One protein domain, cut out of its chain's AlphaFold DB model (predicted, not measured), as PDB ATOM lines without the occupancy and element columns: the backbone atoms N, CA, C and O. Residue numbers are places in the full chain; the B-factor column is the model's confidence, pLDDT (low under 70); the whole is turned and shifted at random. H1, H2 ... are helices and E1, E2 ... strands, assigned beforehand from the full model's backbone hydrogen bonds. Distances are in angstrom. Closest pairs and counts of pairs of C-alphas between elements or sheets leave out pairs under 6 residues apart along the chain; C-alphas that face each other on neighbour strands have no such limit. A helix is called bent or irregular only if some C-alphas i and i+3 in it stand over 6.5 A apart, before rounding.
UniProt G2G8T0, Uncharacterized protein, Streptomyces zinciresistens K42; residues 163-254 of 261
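Overview. This is residues 163 to 254 of the 261 residues of an uncharacterized protein of Streptomyces zinciresistens K42 (UniProt G2G8T0). The domain is a single, strongly twisted antiparallel sheet of six strands, a long wall in which the long strands E2 and E3 lie side by side, with E4 beside E3 and the row E1, E5, E6 beside E2. The hairpin loops at the two ends of E2 make the longest axis, a small helix H2 only grazes the sheet, and residues 212 to 217, of which 212 to 214 belong to the helix H1, stick out. The 92 printed residues hold two named helices and six named strands in the order E1, E2, E3, H1, E4, H2, E5, E6, and the sheet order is E4, E3, E2, E1, E5, E6. The class is mixed, helices and strands; the whole is compact, with a radius of gyration of the C-alphas of 13.4 A, and elongated, spanning 41 by 25 by 23 A.

Arrangement. E1, residues 170 to 175, and E2, residues 184 to 192, form a hairpin, antiparallel at 156 degrees, with N 173 and O 186 at 2.9 A. E2 and E3, residues 198 to 205, form a second hairpin at 151 degrees, with N 191 and O 199 at 2.8 A. E1, E2 and E3 are a meander, each strand the antiparallel neighbour of the one before. H1, residues 209 to 214, is not on the sheet and is apart from E1 and E2. The edge strand E4, residues 223 to 226, is antiparallel to E3 at 163 degrees, with N 200 and O 223 at 2.9 A. H2, residues 231 to 236, is only just on the sheet, with 5 pairs of C-alphas within 10 A, and only grazes it with residues 233 to 234. E5, residues 242 to 246, is antiparallel to E1 at 165 degrees, with N 172 and O 243 at 2.8 A. E5 forms a hairpin with the other edge strand, E6, residues 249 to 253, with N 244 and O 252 at 2.9 A. In H2 every O i to N i+4 pair is within hydrogen-bond range; in H1 0 of 2 are, and 1 of 3 O i to N i+3 pairs.

Along the chain. E1 begins at C-alpha 170, (-56.401, -74.043, -7.138), and is 16.6 A long. E2 is 27.0 A, E3 20.9 A and E5 13.1 A long. H1 is irregular: C-alphas 210 and 213 are 8.1 A apart. E6 ends at C-alpha 253, (-57.569, -77.507, 4.313).

Size, cuts and confidence. The C-alphas of Thr 180 and His 195 are the two farthest apart, at 42.9 A. The printed part has no cut and no long link. Its mean pLDDT is 92.9; residues 212 to 215 are under 70.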
ATOM      1  N   TYR A 163     -54.809 -86.415  -4.102       98.06
ATOM      2  CA  TYR A 163     -53.583 -86.549  -4.887       98.06
ATOM      3  C   TYR A 163     -53.715 -87.683  -5.934       98.06
ATOM      4  O   TYR A 163     -54.350 -88.703  -5.651       98.06
ATOM      5  N   PRO A 164     -53.164 -87.544  -7.159       97.81
ATOM      6  CA  PRO A 164     -52.404 -86.400  -7.673       97.81
ATOM      7  C   PRO A 164     -53.273 -85.163  -7.938       97.81
ATOM      8  O   PRO A 164     -54.497 -85.254  -8.108       97.81
ATOM      9  N   ASN A 165     -52.629 -83.995  -7.985       96.88
ATOM     10  CA  ASN A 165     -53.253 -82.761  -8.459       96.88
ATOM     11  C   ASN A 165     -53.638 -82.870  -9.947       96.88
ATOM     12  O   ASN A 165     -53.161 -83.731 -10.689       96.88
ATOM     13  N   ARG A 166     -54.582 -82.031 -10.377       98.19
ATOM     14  CA  ARG A 166     -55.177 -82.077 -11.720       98.19
ATOM     15  C   ARG A 166     -55.308 -80.669 -12.299       98.19
ATOM     16  O   ARG A 166     -55.465 -79.716 -11.534       98.19
ATOM     17  N   PRO A 167     -55.309 -80.514 -13.636       98.62
ATOM     18  CA  PRO A 167     -55.641 -79.238 -14.257       98.62
ATOM     19  C   PRO A 167     -56.987 -78.706 -13.751       98.62
ATOM     20  O   PRO A 167     -57.976 -79.438 -13.738       98.62
ATOM     21  N   GLY A 168     -57.016 -77.435 -13.353       98.50
ATOM     22  CA  GLY A 168     -58.172 -76.770 -12.752       98.50
ATOM     23  C   GLY A 168     -58.131 -76.675 -11.224       98.50
ATOM     24  O   GLY A 168     -58.883 -75.874 -10.668       98.50
ATOM     25  N   ASP A 169     -57.254 -77.423 -10.545       98.75
ATOM     26  CA  ASP A 169     -57.055 -77.263  -9.103       98.75
ATOM     27  C   ASP A 169     -56.476 -75.871  -8.792       98.75
ATOM     28  O   ASP A 169     -55.573 -75.380  -9.478       98.75
ATOM     29  N   LEU A 170     -56.978 -75.248  -7.725       98.69
ATOM     30  CA  LEU A 170     -56.401 -74.043  -7.138       98.69
ATOM     31  C   LEU A 170     -55.660 -74.411  -5.858       98.69
ATOM     32  O   LEU A 170     -56.188 -75.139  -5.016       98.69
ATOM     33  N   VAL A 171     -54.464 -73.862  -5.692       98.38
ATOM     34  CA  VAL A 171     -53.638 -74.057  -4.499       98.38
ATOM     35  C   VAL A 171     -53.404 -72.704  -3.858       98.38
ATOM     36  O   VAL A 171     -52.849 -71.803  -4.478       98.38
ATOM     37  N   HIS A 172     -53.849 -72.548  -2.619       98.12
ATOM     38  CA  HIS A 172     -53.583 -71.374  -1.807       98.12
ATOM     39  C   HIS A 172     -52.543 -71.717  -0.746       98.12
ATOM     40  O   HIS A 172     -52.729 -72.684  -0.009       98.12
ATOM     41  N   VAL A 173     -51.487 -70.916  -0.641       96.81
ATOM     42  CA  VAL A 173     -50.498 -70.998   0.441       96.81
ATOM     43  C   VAL A 173     -50.598 -69.751   1.307       96.81
ATOM     44  O   VAL A 173     -50.623 -68.629   0.795       96.81
ATOM     45  N   HIS A 174     -50.671 -69.954   2.620       94.81
ATOM     46  CA  HIS A 174     -50.671 -68.886   3.611       94.81
ATOM     47  C   HIS A 174     -49.327 -68.820   4.339       94.81
ATOM     48  O   HIS A 174     -48.862 -69.814   4.890       94.81
ATOM     49  N   TYR A 175     -48.724 -67.638   4.383       90.31
ATOM     50  CA  TYR A 175     -47.522 -67.356   5.150       90.31
ATOM     51  C   TYR A 175     -47.888 -66.537   6.384       90.31
ATOM     52  O   TYR A 175     -48.401 -65.419   6.282       90.31
ATOM     53  N   GLU A 176     -47.580 -67.100   7.547       88.19
ATOM     54  CA  GLU A 176     -47.751 -66.443   8.839       88.19
ATOM     55  C   GLU A 176     -46.836 -65.217   8.981       88.19
ATOM     56  O   GLU A 176     -45.814 -65.078   8.298       88.19
ATOM     57  N   ALA A 177     -47.182 -64.332   9.916       85.06
ATOM     58  CA  ALA A 177     -46.349 -63.182  10.246       85.06
ATOM     59  C   ALA A 177     -44.959 -63.632  10.735       85.06
ATOM     60  O   ALA A 177     -44.839 -64.478  11.623       85.06
ATOM     61  N   ALA A 178     -43.898 -63.028  10.194       78.25
ATOM     62  CA  ALA A 178     -42.520 -63.378  10.534       78.25
ATOM     63  C   ALA A 178     -41.668 -62.121  10.760       78.25
ATOM     64  O   ALA A 178     -41.274 -61.423   9.822       78.25
ATOM     65  N   GLY A 179     -41.358 -61.828  12.025       81.38
ATOM     66  CA  GLY A 179     -40.626 -60.617  12.399       81.38
ATOM     67  C   GLY A 179     -41.430 -59.360  12.062       81.38
ATOM     68  O   GLY A 179     -42.493 -59.136  12.628       81.38
ATOM     69  N   THR A 180     -40.919 -58.535  11.148       76.81
ATOM     70  CA  THR A 180     -41.609 -57.329  10.657       76.81
ATOM     71  C   THR A 180     -42.504 -57.587   9.443       76.81
ATOM     72  O   THR A 180     -43.168 -56.660   8.983       76.81
ATOM     73  N   ARG A 181     -42.532 -58.813   8.899       79.25
ATOM     74  CA  ARG A 181     -43.416 -59.164   7.782       79.25
ATOM     75  C   ARG A 181     -44.835 -59.418   8.278       79.25
ATOM     76  O   ARG A 181     -45.050 -60.276   9.133       79.25
ATOM     77  N   ALA A 182     -45.781 -58.695   7.685       87.12
ATOM     78  CA  ALA A 182     -47.200 -59.001   7.785       87.12
ATOM     79  C   ALA A 182     -47.489 -60.381   7.163       87.12
ATOM     80  O   ALA A 182     -46.774 -60.790   6.240       87.12
ATOM     81  N   PRO A 183     -48.523 -61.093   7.641       89.75
ATOM     82  CA  PRO A 183     -48.948 -62.327   7.003       89.75
ATOM     83  C   PRO A 183     -49.431 -62.029   5.581       89.75
ATOM     84  O   PRO A 183     -50.038 -60.987   5.318       89.75
ATOM     85  N   PHE A 184     -49.172 -62.946   4.657       92.88
ATOM     86  CA  PHE A 184     -49.633 -62.836   3.276       92.88
ATOM     87  C   PHE A 184     -49.935 -64.220   2.711       92.88
ATOM     88  O   PHE A 184     -49.641 -65.236   3.330       92.88
ATOM     89  N   GLY A 185     -50.557 -64.281   1.544       94.88
ATOM     90  CA  GLY A 185     -50.817 -65.539   0.863       94.88
ATOM     91  C   GLY A 185     -50.694 -65.402  -0.638       94.88
ATOM     92  O   GLY A 185     -50.703 -64.296  -1.186       94.88
ATOM     93  N   GLU A 186     -50.596 -66.547  -1.291       96.88
ATOM     94  CA  GLU A 186     -50.485 -66.682  -2.736       96.88
ATOM     95  C   GLU A 186     -51.484 -67.722  -3.218       96.88
ATOM     96  O   GLU A 186     -51.768 -68.697  -2.526       96.88
ATOM     97  N   THR A 187     -52.042 -67.504  -4.403       98.31
ATOM     98  CA  THR A 187     -52.962 -68.448  -5.035       98.31
ATOM     99  C   THR A 187     -52.431 -68.826  -6.400       98.31
ATOM    100  O   THR A 187     -52.165 -67.955  -7.228       98.31
ATOM    101  N   TYR A 188     -52.328 -70.126  -6.632       98.69
ATOM    102  CA  TYR A 188     -51.807 -70.734  -7.840       98.69
ATOM    103  C   TYR A 188     -52.890 -71.547  -8.551       98.69
ATOM    104  O   TYR A 188     -53.787 -72.097  -7.911       98.69
ATOM    105  N   LEU A 189     -52.786 -71.642  -9.875       98.69
ATOM    106  CA  LEU A 189     -53.599 -72.510 -10.722       98.69
ATOM    107  C   LEU A 189     -52.748 -73.647 -11.270       98.69
ATOM    108  O   LEU A 189     -51.719 -73.398 -11.904       98.69
ATOM    109  N   ILE A 190     -53.228 -74.876 -11.102       98.69
ATOM    110  CA  ILE A 190     -52.704 -76.036 -11.815       98.69
ATOM    111  C   ILE A 190     -53.333 -76.076 -13.207       98.69
ATOM    112  O   ILE A 190     -54.554 -76.076 -13.360       98.69
ATOM    113  N   SER A 191     -52.507 -76.127 -14.245       98.62
ATOM    114  CA  SER A 191     -52.936 -76.246 -15.641       98.62
ATOM    115  C   SER A 191     -52.221 -77.401 -16.340       98.62
ATOM    116  O   SER A 191     -51.229 -77.934 -15.841       98.62
ATOM    117  N   ALA A 192     -52.757 -77.834 -17.483       98.44
ATOM    118  CA  ALA A 192     -52.103 -78.843 -18.308       98.44
ATOM    119  C   ALA A 192     -50.854 -78.241 -18.971       98.44
ATOM    120  O   ALA A 192     -50.942 -77.200 -19.623       98.44
ATOM    121  N   GLY A 193     -49.711 -78.903 -18.802       97.44
ATOM    122  CA  GLY A 193     -48.457 -78.595 -19.482       97.44
ATOM    123  C   GLY A 193     -48.252 -79.431 -20.749       97.44
ATOM    124  O   GLY A 193     -49.154 -80.104 -21.258       97.44
ATOM    125  N   ALA A 194     -47.033 -79.393 -21.273       97.31
ATOM    126  CA  ALA A 194     -46.584 -80.224 -22.378       97.31
ATOM    127  C   ALA A 194     -46.352 -81.678 -21.933       97.31
ATOM    128  O   ALA A 194     -46.051 -81.962 -20.778       97.31
ATOM    129  N   HIS A 195     -46.470 -82.617 -22.874       96.31
ATOM    130  CA  HIS A 195     -46.107 -84.032 -22.676       96.31
ATOM    131  C   HIS A 195     -46.815 -84.749 -21.509       96.31
ATOM    132  O   HIS A 195     -46.325 -85.764 -21.024       96.31
ATOM    133  N   GLY A 196     -47.984 -84.261 -21.086       95.31
ATOM    134  CA  GLY A 196     -48.728 -84.831 -19.960       95.31
ATOM    135  C   GLY A 196     -48.249 -84.363 -18.584       95.31
ATOM    136  O   GLY A 196     -48.765 -84.853 -17.584       95.31
ATOM    137  N   PHE A 197     -47.306 -83.421 -18.526       98.12
ATOM    138  CA  PHE A 197     -46.938 -82.725 -17.297       98.12
ATOM    139  C   PHE A 197     -47.951 -81.639 -16.938       98.12
ATOM    140  O   PHE A 197     -48.887 -81.342 -17.688       98.12
ATOM    141  N   LEU A 198     -47.768 -81.052 -15.763       98.44
ATOM    142  CA  LEU A 198     -48.585 -79.975 -15.234       98.44
ATOM    143  C   LEU A 198     -47.777 -78.677 -15.201       98.44
ATOM    144  O   LEU A 198     -46.555 -78.667 -15.281       98.44
ATOM    145  N   SER A 199     -48.465 -77.550 -15.114       98.44
ATOM    146  CA  SER A 199     -47.846 -76.257 -14.823       98.44
ATOM    147  C   SER A 199     -48.569 -75.620 -13.650       98.44
ATOM    148  O   SER A 199     -49.793 -75.729 -13.552       98.44
ATOM    149  N   MET A 200     -47.832 -74.938 -12.783       98.62
ATOM    150  CA  MET A 200     -48.381 -74.188 -11.662       98.62
ATOM    151  C   MET A 200     -48.082 -72.709 -11.859       98.62
ATOM    152  O   MET A 200     -46.929 -72.290 -11.877       98.62
ATOM    153  N   GLN A 201     -49.132 -71.916 -12.041       98.44
ATOM    154  CA  GLN A 201     -49.022 -70.490 -12.329       98.44
ATOM    155  C   GLN A 201     -49.559 -69.676 -11.158       98.44
ATOM    156  O   GLN A 201     -50.687 -69.900 -10.720       98.44
ATOM    157  N   LEU A 202     -48.795 -68.685 -10.698       97.94
ATOM    158  CA  LEU A 202     -49.291 -67.696  -9.744       97.94
ATOM    159  C   LEU A 202     -50.423 -66.870 -10.378       97.94
ATOM    160  O   LEU A 202     -50.234 -66.245 -11.423       97.94
ATOM    161  N   LEU A 203     -51.587 -66.838  -9.730       97.94
ATOM    162  CA  LEU A 203     -52.724 -66.003 -10.126       97.94
ATOM    163  C   LEU A 203     -52.753 -64.671  -9.375       97.94
ATOM    164  O   LEU A 203     -53.021 -63.626  -9.965       97.94
ATOM    165  N   THR A 204     -52.546 -64.711  -8.059       97.31
ATOM    166  CA  THR A 204     -52.627 -63.526  -7.199       97.31
ATOM    167  C   THR A 204     -51.889 -63.743  -5.882       97.31
ATOM    168  O   THR A 204     -51.683 -64.882  -5.460       97.31
ATOM    169  N   HIS A 205     -51.523 -62.648  -5.220       95.88
ATOM    170  CA  HIS A 205     -50.948 -62.636  -3.881       95.88
ATOM    171  C   HIS A 205     -51.476 -61.441  -3.078       95.88
ATOM    172  O   HIS A 205     -51.938 -60.451  -3.648       95.88
ATOM    173  N   THR A 206     -51.385 -61.520  -1.750       94.44
ATOM    174  CA  THR A 206     -51.816 -60.445  -0.838       94.44
ATOM    175  C   THR A 206     -50.662 -59.645  -0.231       94.44
ATOM    176  O   THR A 206     -50.906 -58.759   0.585       94.44
ATOM    177  N   LEU A 207     -49.412 -59.926  -0.626       89.69
ATOM    178  CA  LEU A 207     -48.242 -59.173  -0.157       89.69
ATOM    179  C   LEU A 207     -48.393 -57.663  -0.472       89.69
ATOM    180  O   LEU A 207     -48.664 -57.325  -1.629       89.69
ATOM    181  N   PRO A 208     -48.216 -56.756   0.513       86.50
ATOM    182  CA  PRO A 208     -48.325 -55.314   0.301       86.50
ATOM    183  C   PRO A 208     -47.337 -54.777  -0.746       86.50
ATOM    184  O   PRO A 208     -46.211 -55.259  -0.876       86.50
ATOM    185  N   ARG A 209     -47.745 -53.752  -1.503       82.31
ATOM    186  CA  ARG A 209     -46.920 -53.170  -2.581       82.31
ATOM    187  C   ARG A 209     -45.687 -52.427  -2.069       82.31
ATOM    188  O   ARG A 209     -44.686 -52.358  -2.759       82.31
ATOM    189  N   ASP A 210     -45.737 -51.887  -0.860       81.75
ATOM    190  CA  ASP A 210     -44.613 -51.199  -0.218       81.75
ATOM    191  C   ASP A 210     -43.533 -52.163   0.308       81.75
ATOM    192  O   ASP A 210     -42.472 -51.725   0.750       81.75
ATOM    193  N   THR A 211     -43.756 -53.478   0.195       74.50
ATOM    194  CA  THR A 211     -42.779 -54.530   0.524       74.50
ATOM    195  C   THR A 211     -41.869 -54.937  -0.648       74.50
ATOM    196  O   THR A 211     -41.208 -55.971  -0.568       74.50
ATOM    197  N   GLU A 212     -41.780 -54.115  -1.705       55.88
ATOM    198  CA  GLU A 212     -41.021 -54.331  -2.963       55.88
ATOM    199  C   GLU A 212     -39.529 -54.704  -2.800       55.88
ATOM    200  O   GLU A 212     -38.906 -55.180  -3.740       55.88
ATOM    201  N   VAL A 213     -38.944 -54.589  -1.602       58.59
ATOM    202  CA  VAL A 213     -37.578 -55.076  -1.304       58.59
ATOM    203  C   VAL A 213     -37.476 -56.619  -1.346       58.59
ATOM    204  O   VAL A 213     -36.385 -57.174  -1.248       58.59
ATOM    205  N   LEU A 214     -38.596 -57.335  -1.497       61.59
ATOM    206  CA  LEU A 214     -38.674 -58.802  -1.567       61.59
ATOM    207  C   LEU A 214     -38.703 -59.344  -3.008       61.59
ATOM    208  O   LEU A 214     -39.396 -60.326  -3.286       61.59
ATOM    209  N   ASP A 215     -37.966 -58.701  -3.916       59.62
ATOM    210  CA  ASP A 215     -37.816 -59.129  -5.309       59.62
ATOM    211  C   ASP A 215     -37.451 -60.628  -5.374       59.62
ATOM    212  O   ASP A 215     -36.411 -61.057  -4.871       59.62
ATOM    213  N   GLY A 216     -38.344 -61.440  -5.950       73.25
ATOM    214  CA  GLY A 216     -38.148 -62.881  -6.166       73.25
ATOM    215  C   GLY A 216     -38.801 -63.840  -5.161       73.25
ATOM    216  O   GLY A 216     -38.770 -65.042  -5.399       73.25
ATOM    217  N   MET A 217     -39.419 -63.357  -4.076       81.31
ATOM    218  CA  MET A 217     -40.152 -64.242  -3.147       81.31
ATOM    219  C   MET A 217     -41.544 -64.613  -3.665       81.31
ATOM    220  O   MET A 217     -42.021 -65.718  -3.423       81.31
ATOM    221  N   VAL A 218     -42.206 -63.679  -4.352       91.06
ATOM    222  CA  VAL A 218     -43.569 -63.889  -4.838       91.06
ATOM    223  C   VAL A 218     -43.560 -64.819  -6.042       91.06
ATOM    224  O   VAL A 218     -42.876 -64.552  -7.030       91.06
ATOM    225  N   GLY A 219     -44.366 -65.877  -5.987       93.88
ATOM    226  CA  GLY A 219     -44.457 -66.838  -7.081       93.88
ATOM    227  C   GLY A 219     -43.277 -67.800  -7.156       93.88
ATOM    228  O   GLY A 219     -43.065 -68.378  -8.218       93.88
ATOM    229  N   CYS A 220     -42.512 -67.982  -6.073       94.38
ATOM    230  CA  CYS A 220     -41.338 -68.861  -6.063       94.38
ATOM    231  C   CYS A 220     -41.666 -70.320  -6.421       94.38
ATOM    232  O   CYS A 220     -40.809 -71.018  -6.946       94.38
ATOM    233  N   TYR A 221     -42.916 -70.749  -6.216       97.06
ATOM    234  CA  TYR A 221     -43.391 -72.080  -6.599       97.06
ATOM    235  C   TYR A 221     -43.967 -72.154  -8.023       97.06
ATOM    236  O   TYR A 221     -44.436 -73.207  -8.449       97.06
ATOM    237  N   ALA A 222     -43.989 -71.055  -8.783       97.50
ATOM    238  CA  ALA A 222     -44.470 -71.107 -10.156       97.50
ATOM    239  C   ALA A 222     -43.512 -71.942 -11.022       97.50
ATOM    240  O   ALA A 222     -42.335 -71.612 -11.164       97.50
ATOM    241  N   VAL A 223     -44.030 -73.000 -11.644       98.12
ATOM    242  CA  VAL A 223     -43.241 -73.952 -12.436       98.12
ATOM    243  C   VAL A 223     -43.987 -74.343 -13.708       98.12
ATOM    244  O   VAL A 223     -45.222 -74.339 -13.759       98.12
ATOM    245  N   LYS A 224     -43.237 -74.665 -14.762       98.31
ATOM    246  CA  LYS A 224     -43.768 -75.059 -16.067       98.31
ATOM    247  C   LYS A 224     -43.338 -76.481 -16.405       98.31
ATOM    248  O   LYS A 224     -42.161 -76.795 -16.284       98.31
ATOM    249  N   ASP A 225     -44.279 -77.266 -16.926       97.94
ATOM    250  CA  ASP A 225     -44.051 -78.624 -17.431       97.94
ATOM    251  C   ASP A 225     -43.365 -79.537 -16.390       97.94
ATOM    252  O   ASP A 225     -42.388 -80.218 -16.692       97.94
ATOM    253  N   ASP A 226     -43.895 -79.548 -15.167       98.00
ATOM    254  CA  ASP A 226     -43.429 -80.371 -14.048       98.00
ATOM    255  C   ASP A 226     -44.367 -81.578 -13.812       98.00
ATOM    256  O   ASP A 226     -45.595 -81.429 -13.899       98.00
ATOM    257  N   PRO A 227     -43.838 -82.790 -13.555       97.69
ATOM    258  CA  PRO A 227     -44.661 -83.971 -13.291       97.69
ATOM    259  C   PRO A 227     -45.423 -83.926 -11.955       97.69
ATOM    260  O   PRO A 227     -46.436 -84.612 -11.833       97.69
ATOM    261  N   ASP A 228     -44.954 -83.158 -10.971       97.88
ATOM    262  CA  ASP A 228     -45.541 -83.016  -9.635       97.88
ATOM    263  C   ASP A 228     -45.262 -81.607  -9.066       97.88
ATOM    264  O   ASP A 228     -44.478 -81.434  -8.125       97.88
ATOM    265  N   PRO A 229     -45.929 -80.566  -9.600       98.00
ATOM    266  CA  PRO A 229     -45.614 -79.180  -9.259       98.00
ATOM    267  C   PRO A 229     -45.969 -78.807  -7.812       98.00
ATOM    268  O   PRO A 229     -45.682 -77.697  -7.379       98.00
ATOM    269  N   LEU A 230     -46.637 -79.693  -7.063       97.38
ATOM    270  CA  LEU A 230     -47.050 -79.431  -5.686       97.38
ATOM    271  C   LEU A 230     -46.041 -79.953  -4.654       97.38
ATOM    272  O   LEU A 230     -46.066 -79.495  -3.511       97.38
ATOM    273  N   SER A 231     -45.160 -80.884  -5.039       98.00
ATOM    274  CA  SER A 231     -44.222 -81.549  -4.129       98.00
ATOM    275  C   SER A 231     -43.347 -80.563  -3.359       98.00
ATOM    276  O   SER A 231     -43.313 -80.596  -2.130       98.00
ATOM    277  N   GLU A 232     -42.701 -79.628  -4.058       97.50
ATOM    278  CA  GLU A 232     -41.817 -78.635  -3.440       97.50
ATOM    279  C   GLU A 232     -42.577 -77.754  -2.441       97.50
ATOM    280  O   GLU A 232     -42.206 -77.673  -1.271       97.50
ATOM    281  N   MET A 233     -43.722 -77.198  -2.850       97.31
ATOM    282  CA  MET A 233     -44.566 -76.380  -1.976       97.31
ATOM    283  C   MET A 233     -45.052 -77.162  -0.742       97.31
ATOM    284  O   MET A 233     -45.060 -76.629   0.367       97.31
ATOM    285  N   TRP A 234     -45.435 -78.433  -0.902       97.69
ATOM    286  CA  TRP A 234     -45.844 -79.294   0.211       97.69
ATOM    287  C   TRP A 234     -44.705 -79.547   1.197       97.69
ATOM    288  O   TRP A 234     -44.908 -79.488   2.411       97.69
ATOM    289  N   MET A 235     -43.505 -79.817   0.685       98.06
ATOM    290  CA  MET A 235     -42.337 -80.124   1.504       98.06
ATOM    291  C   MET A 235     -41.788 -78.888   2.218       98.06
ATOM    292  O   MET A 235     -41.383 -78.998   3.377       98.06
ATOM    293  N   GLU A 236     -41.806 -77.728   1.565       95.69
ATOM    294  CA  GLU A 236     -41.241 -76.484   2.088       95.69
ATOM    295  C   GLU A 236     -42.224 -75.671   2.928       95.69
ATOM    296  O   GLU A 236     -41.927 -75.347   4.079       95.69
ATOM    297  N   ALA A 237     -43.402 -75.347   2.386       94.62
ATOM    298  CA  ALA A 237     -44.404 -74.567   3.111       94.62
ATOM    299  C   ALA A 237     -45.134 -75.432   4.148       94.62
ATOM    300  O   ALA A 237     -45.518 -74.948   5.213       94.62
ATOM    301  N   GLY A 238     -45.274 -76.729   3.870       95.44
ATOM    302  CA  GLY A 238     -45.917 -77.687   4.756       95.44
ATOM    303  C   GLY A 238     -47.434 -77.780   4.558       95.44
ATOM    304  O   GLY A 238     -48.096 -76.780   4.271       95.44
ATOM    305  N   PRO A 239     -48.032 -78.958   4.814       95.50
ATOM    306  CA  PRO A 239     -49.459 -79.218   4.586       95.50
ATOM    307  C   PRO A 239     -50.392 -78.269   5.335       95.50
ATOM    308  O   PRO A 239     -51.483 -77.948   4.869       95.50
ATOM    309  N   HIS A 240     -49.960 -77.799   6.501       93.31
ATOM    310  CA  HIS A 240     -50.725 -76.911   7.366       93.31
ATOM    311  C   HIS A 240     -50.962 -75.516   6.784       93.31
ATOM    312  O   HIS A 240     -51.906 -74.858   7.208       93.31
ATOM    313  N   ARG A 241     -50.147 -75.081   5.816       94.44
ATOM    314  CA  ARG A 241     -50.277 -73.770   5.158       94.44
ATOM    315  C   ARG A 241     -51.069 -73.817   3.864       94.44
ATOM    316  O   ARG A 241     -51.364 -72.766   3.300       94.44
ATOM    317  N   LEU A 242     -51.375 -75.015   3.373       96.88
ATOM    318  CA  LEU A 242     -51.931 -75.209   2.043       96.88
ATOM    319  C   LEU A 242     -53.433 -75.429   2.107       96.88
ATOM    320  O   LEU A 242     -53.918 -76.254   2.870       96.88
ATOM    321  N   THR A 243     -54.178 -74.735   1.259       97.69
ATOM    322  CA  THR A 243     -55.572 -75.058   0.954       97.69
ATOM    323  C   THR A 243     -55.669 -75.414  -0.517       97.69
ATOM    324  O   THR A 243     -55.273 -74.624  -1.371       97.69
ATOM    325  N   ILE A 244     -56.204 -76.593  -0.822       98.12
ATOM    326  CA  ILE A 244     -56.381 -77.063  -2.199       98.12
ATOM    327  C   ILE A 244     -57.869 -77.093  -2.493       98.12
ATOM    328  O   ILE A 244     -58.645 -77.698  -1.751       98.12
ATOM    329  N   VAL A 245     -58.261 -76.444  -3.582       98.50
ATOM    330  CA  VAL A 245     -59.643 -76.341  -4.037       98.50
ATOM    331  C   VAL A 245     -59.767 -77.025  -5.392       98.50
ATOM    332  O   VAL A 245     -59.066 -76.673  -6.336       98.50
ATOM    333  N   ARG A 246     -60.699 -77.970  -5.491       98.44
ATOM    334  CA  ARG A 246     -61.044 -78.691  -6.719       98.44
ATOM    335  C   ARG A 246     -62.527 -78.509  -6.996       98.44
ATOM    336  O   ARG A 246     -63.344 -78.659  -6.091       98.44
ATOM    337  N   ASP A 247     -62.873 -78.145  -8.228       97.88
ATOM    338  CA  ASP A 247     -64.264 -77.911  -8.648       97.88
ATOM    339  C   ASP A 247     -65.021 -76.938  -7.715       97.88
ATOM    340  O   ASP A 247     -66.195 -77.119  -7.386       97.88
ATOM    341  N   GLY A 248     -64.313 -75.912  -7.228       96.56
ATOM    342  CA  GLY A 248     -64.850 -74.910  -6.302       96.56
ATOM    343  C   GLY A 248     -65.044 -75.388  -4.857       96.56
ATOM    344  O   GLY A 248     -65.645 -74.665  -4.064       96.56
ATOM    345  N   ARG A 249     -64.555 -76.580  -4.487       97.81
ATOM    346  CA  ARG A 249     -64.647 -77.130  -3.125       97.81
ATOM    347  C   ARG A 249     -63.264 -77.390  -2.522       97.81
ATOM    348  O   ARG A 249     -62.423 -77.970  -3.206       97.81
ATOM    349  N   PRO A 250     -63.016 -77.022  -1.253       97.31
ATOM    350  CA  PRO A 250     -61.793 -77.418  -0.566       97.31
ATOM    351  C   PRO A 250     -61.707 -78.945  -0.449       97.31
ATOM    352  O   PRO A 250     -62.627 -79.581   0.066       97.31
ATOM    353  N   VAL A 251     -60.613 -79.527  -0.935       97.56
ATOM    354  CA  VAL A 251     -60.284 -80.962  -0.820       97.56
ATOM    355  C   VAL A 251     -59.107 -81.215   0.122       97.56
ATOM    356  O   VAL A 251     -58.924 -82.335   0.593       97.56
ATOM    357  N   HIS A 252     -58.352 -80.161   0.434       96.56
ATOM    358  CA  HIS A 252     -57.373 -80.102   1.513       96.56
ATOM    359  C   HIS A 252     -57.491 -78.744   2.189       96.56
ATOM    360  O   HIS A 252     -57.503 -77.718   1.508       96.56
ATOM    361  N   THR A 253     -57.574 -78.732   3.512       95.56
ATOM    362  CA  THR A 253     -57.569 -77.507   4.313       95.56
ATOM    363  C   THR A 253     -56.477 -77.640   5.353       95.56
ATOM    364  O   THR A 253     -56.664 -78.292   6.383       95.56
ATOM    365  N   GLY A 254     -55.333 -77.026   5.073       88.25
ATOM    366  CA  GLY A 254     -54.318 -76.757   6.071       88.25
ATOM    367  C   GLY A 254     -54.970 -76.037   7.242       88.25
ATOM    368  O   GLY A 254     -55.872 -75.217   7.050       88.25
TER     369      GLY A 254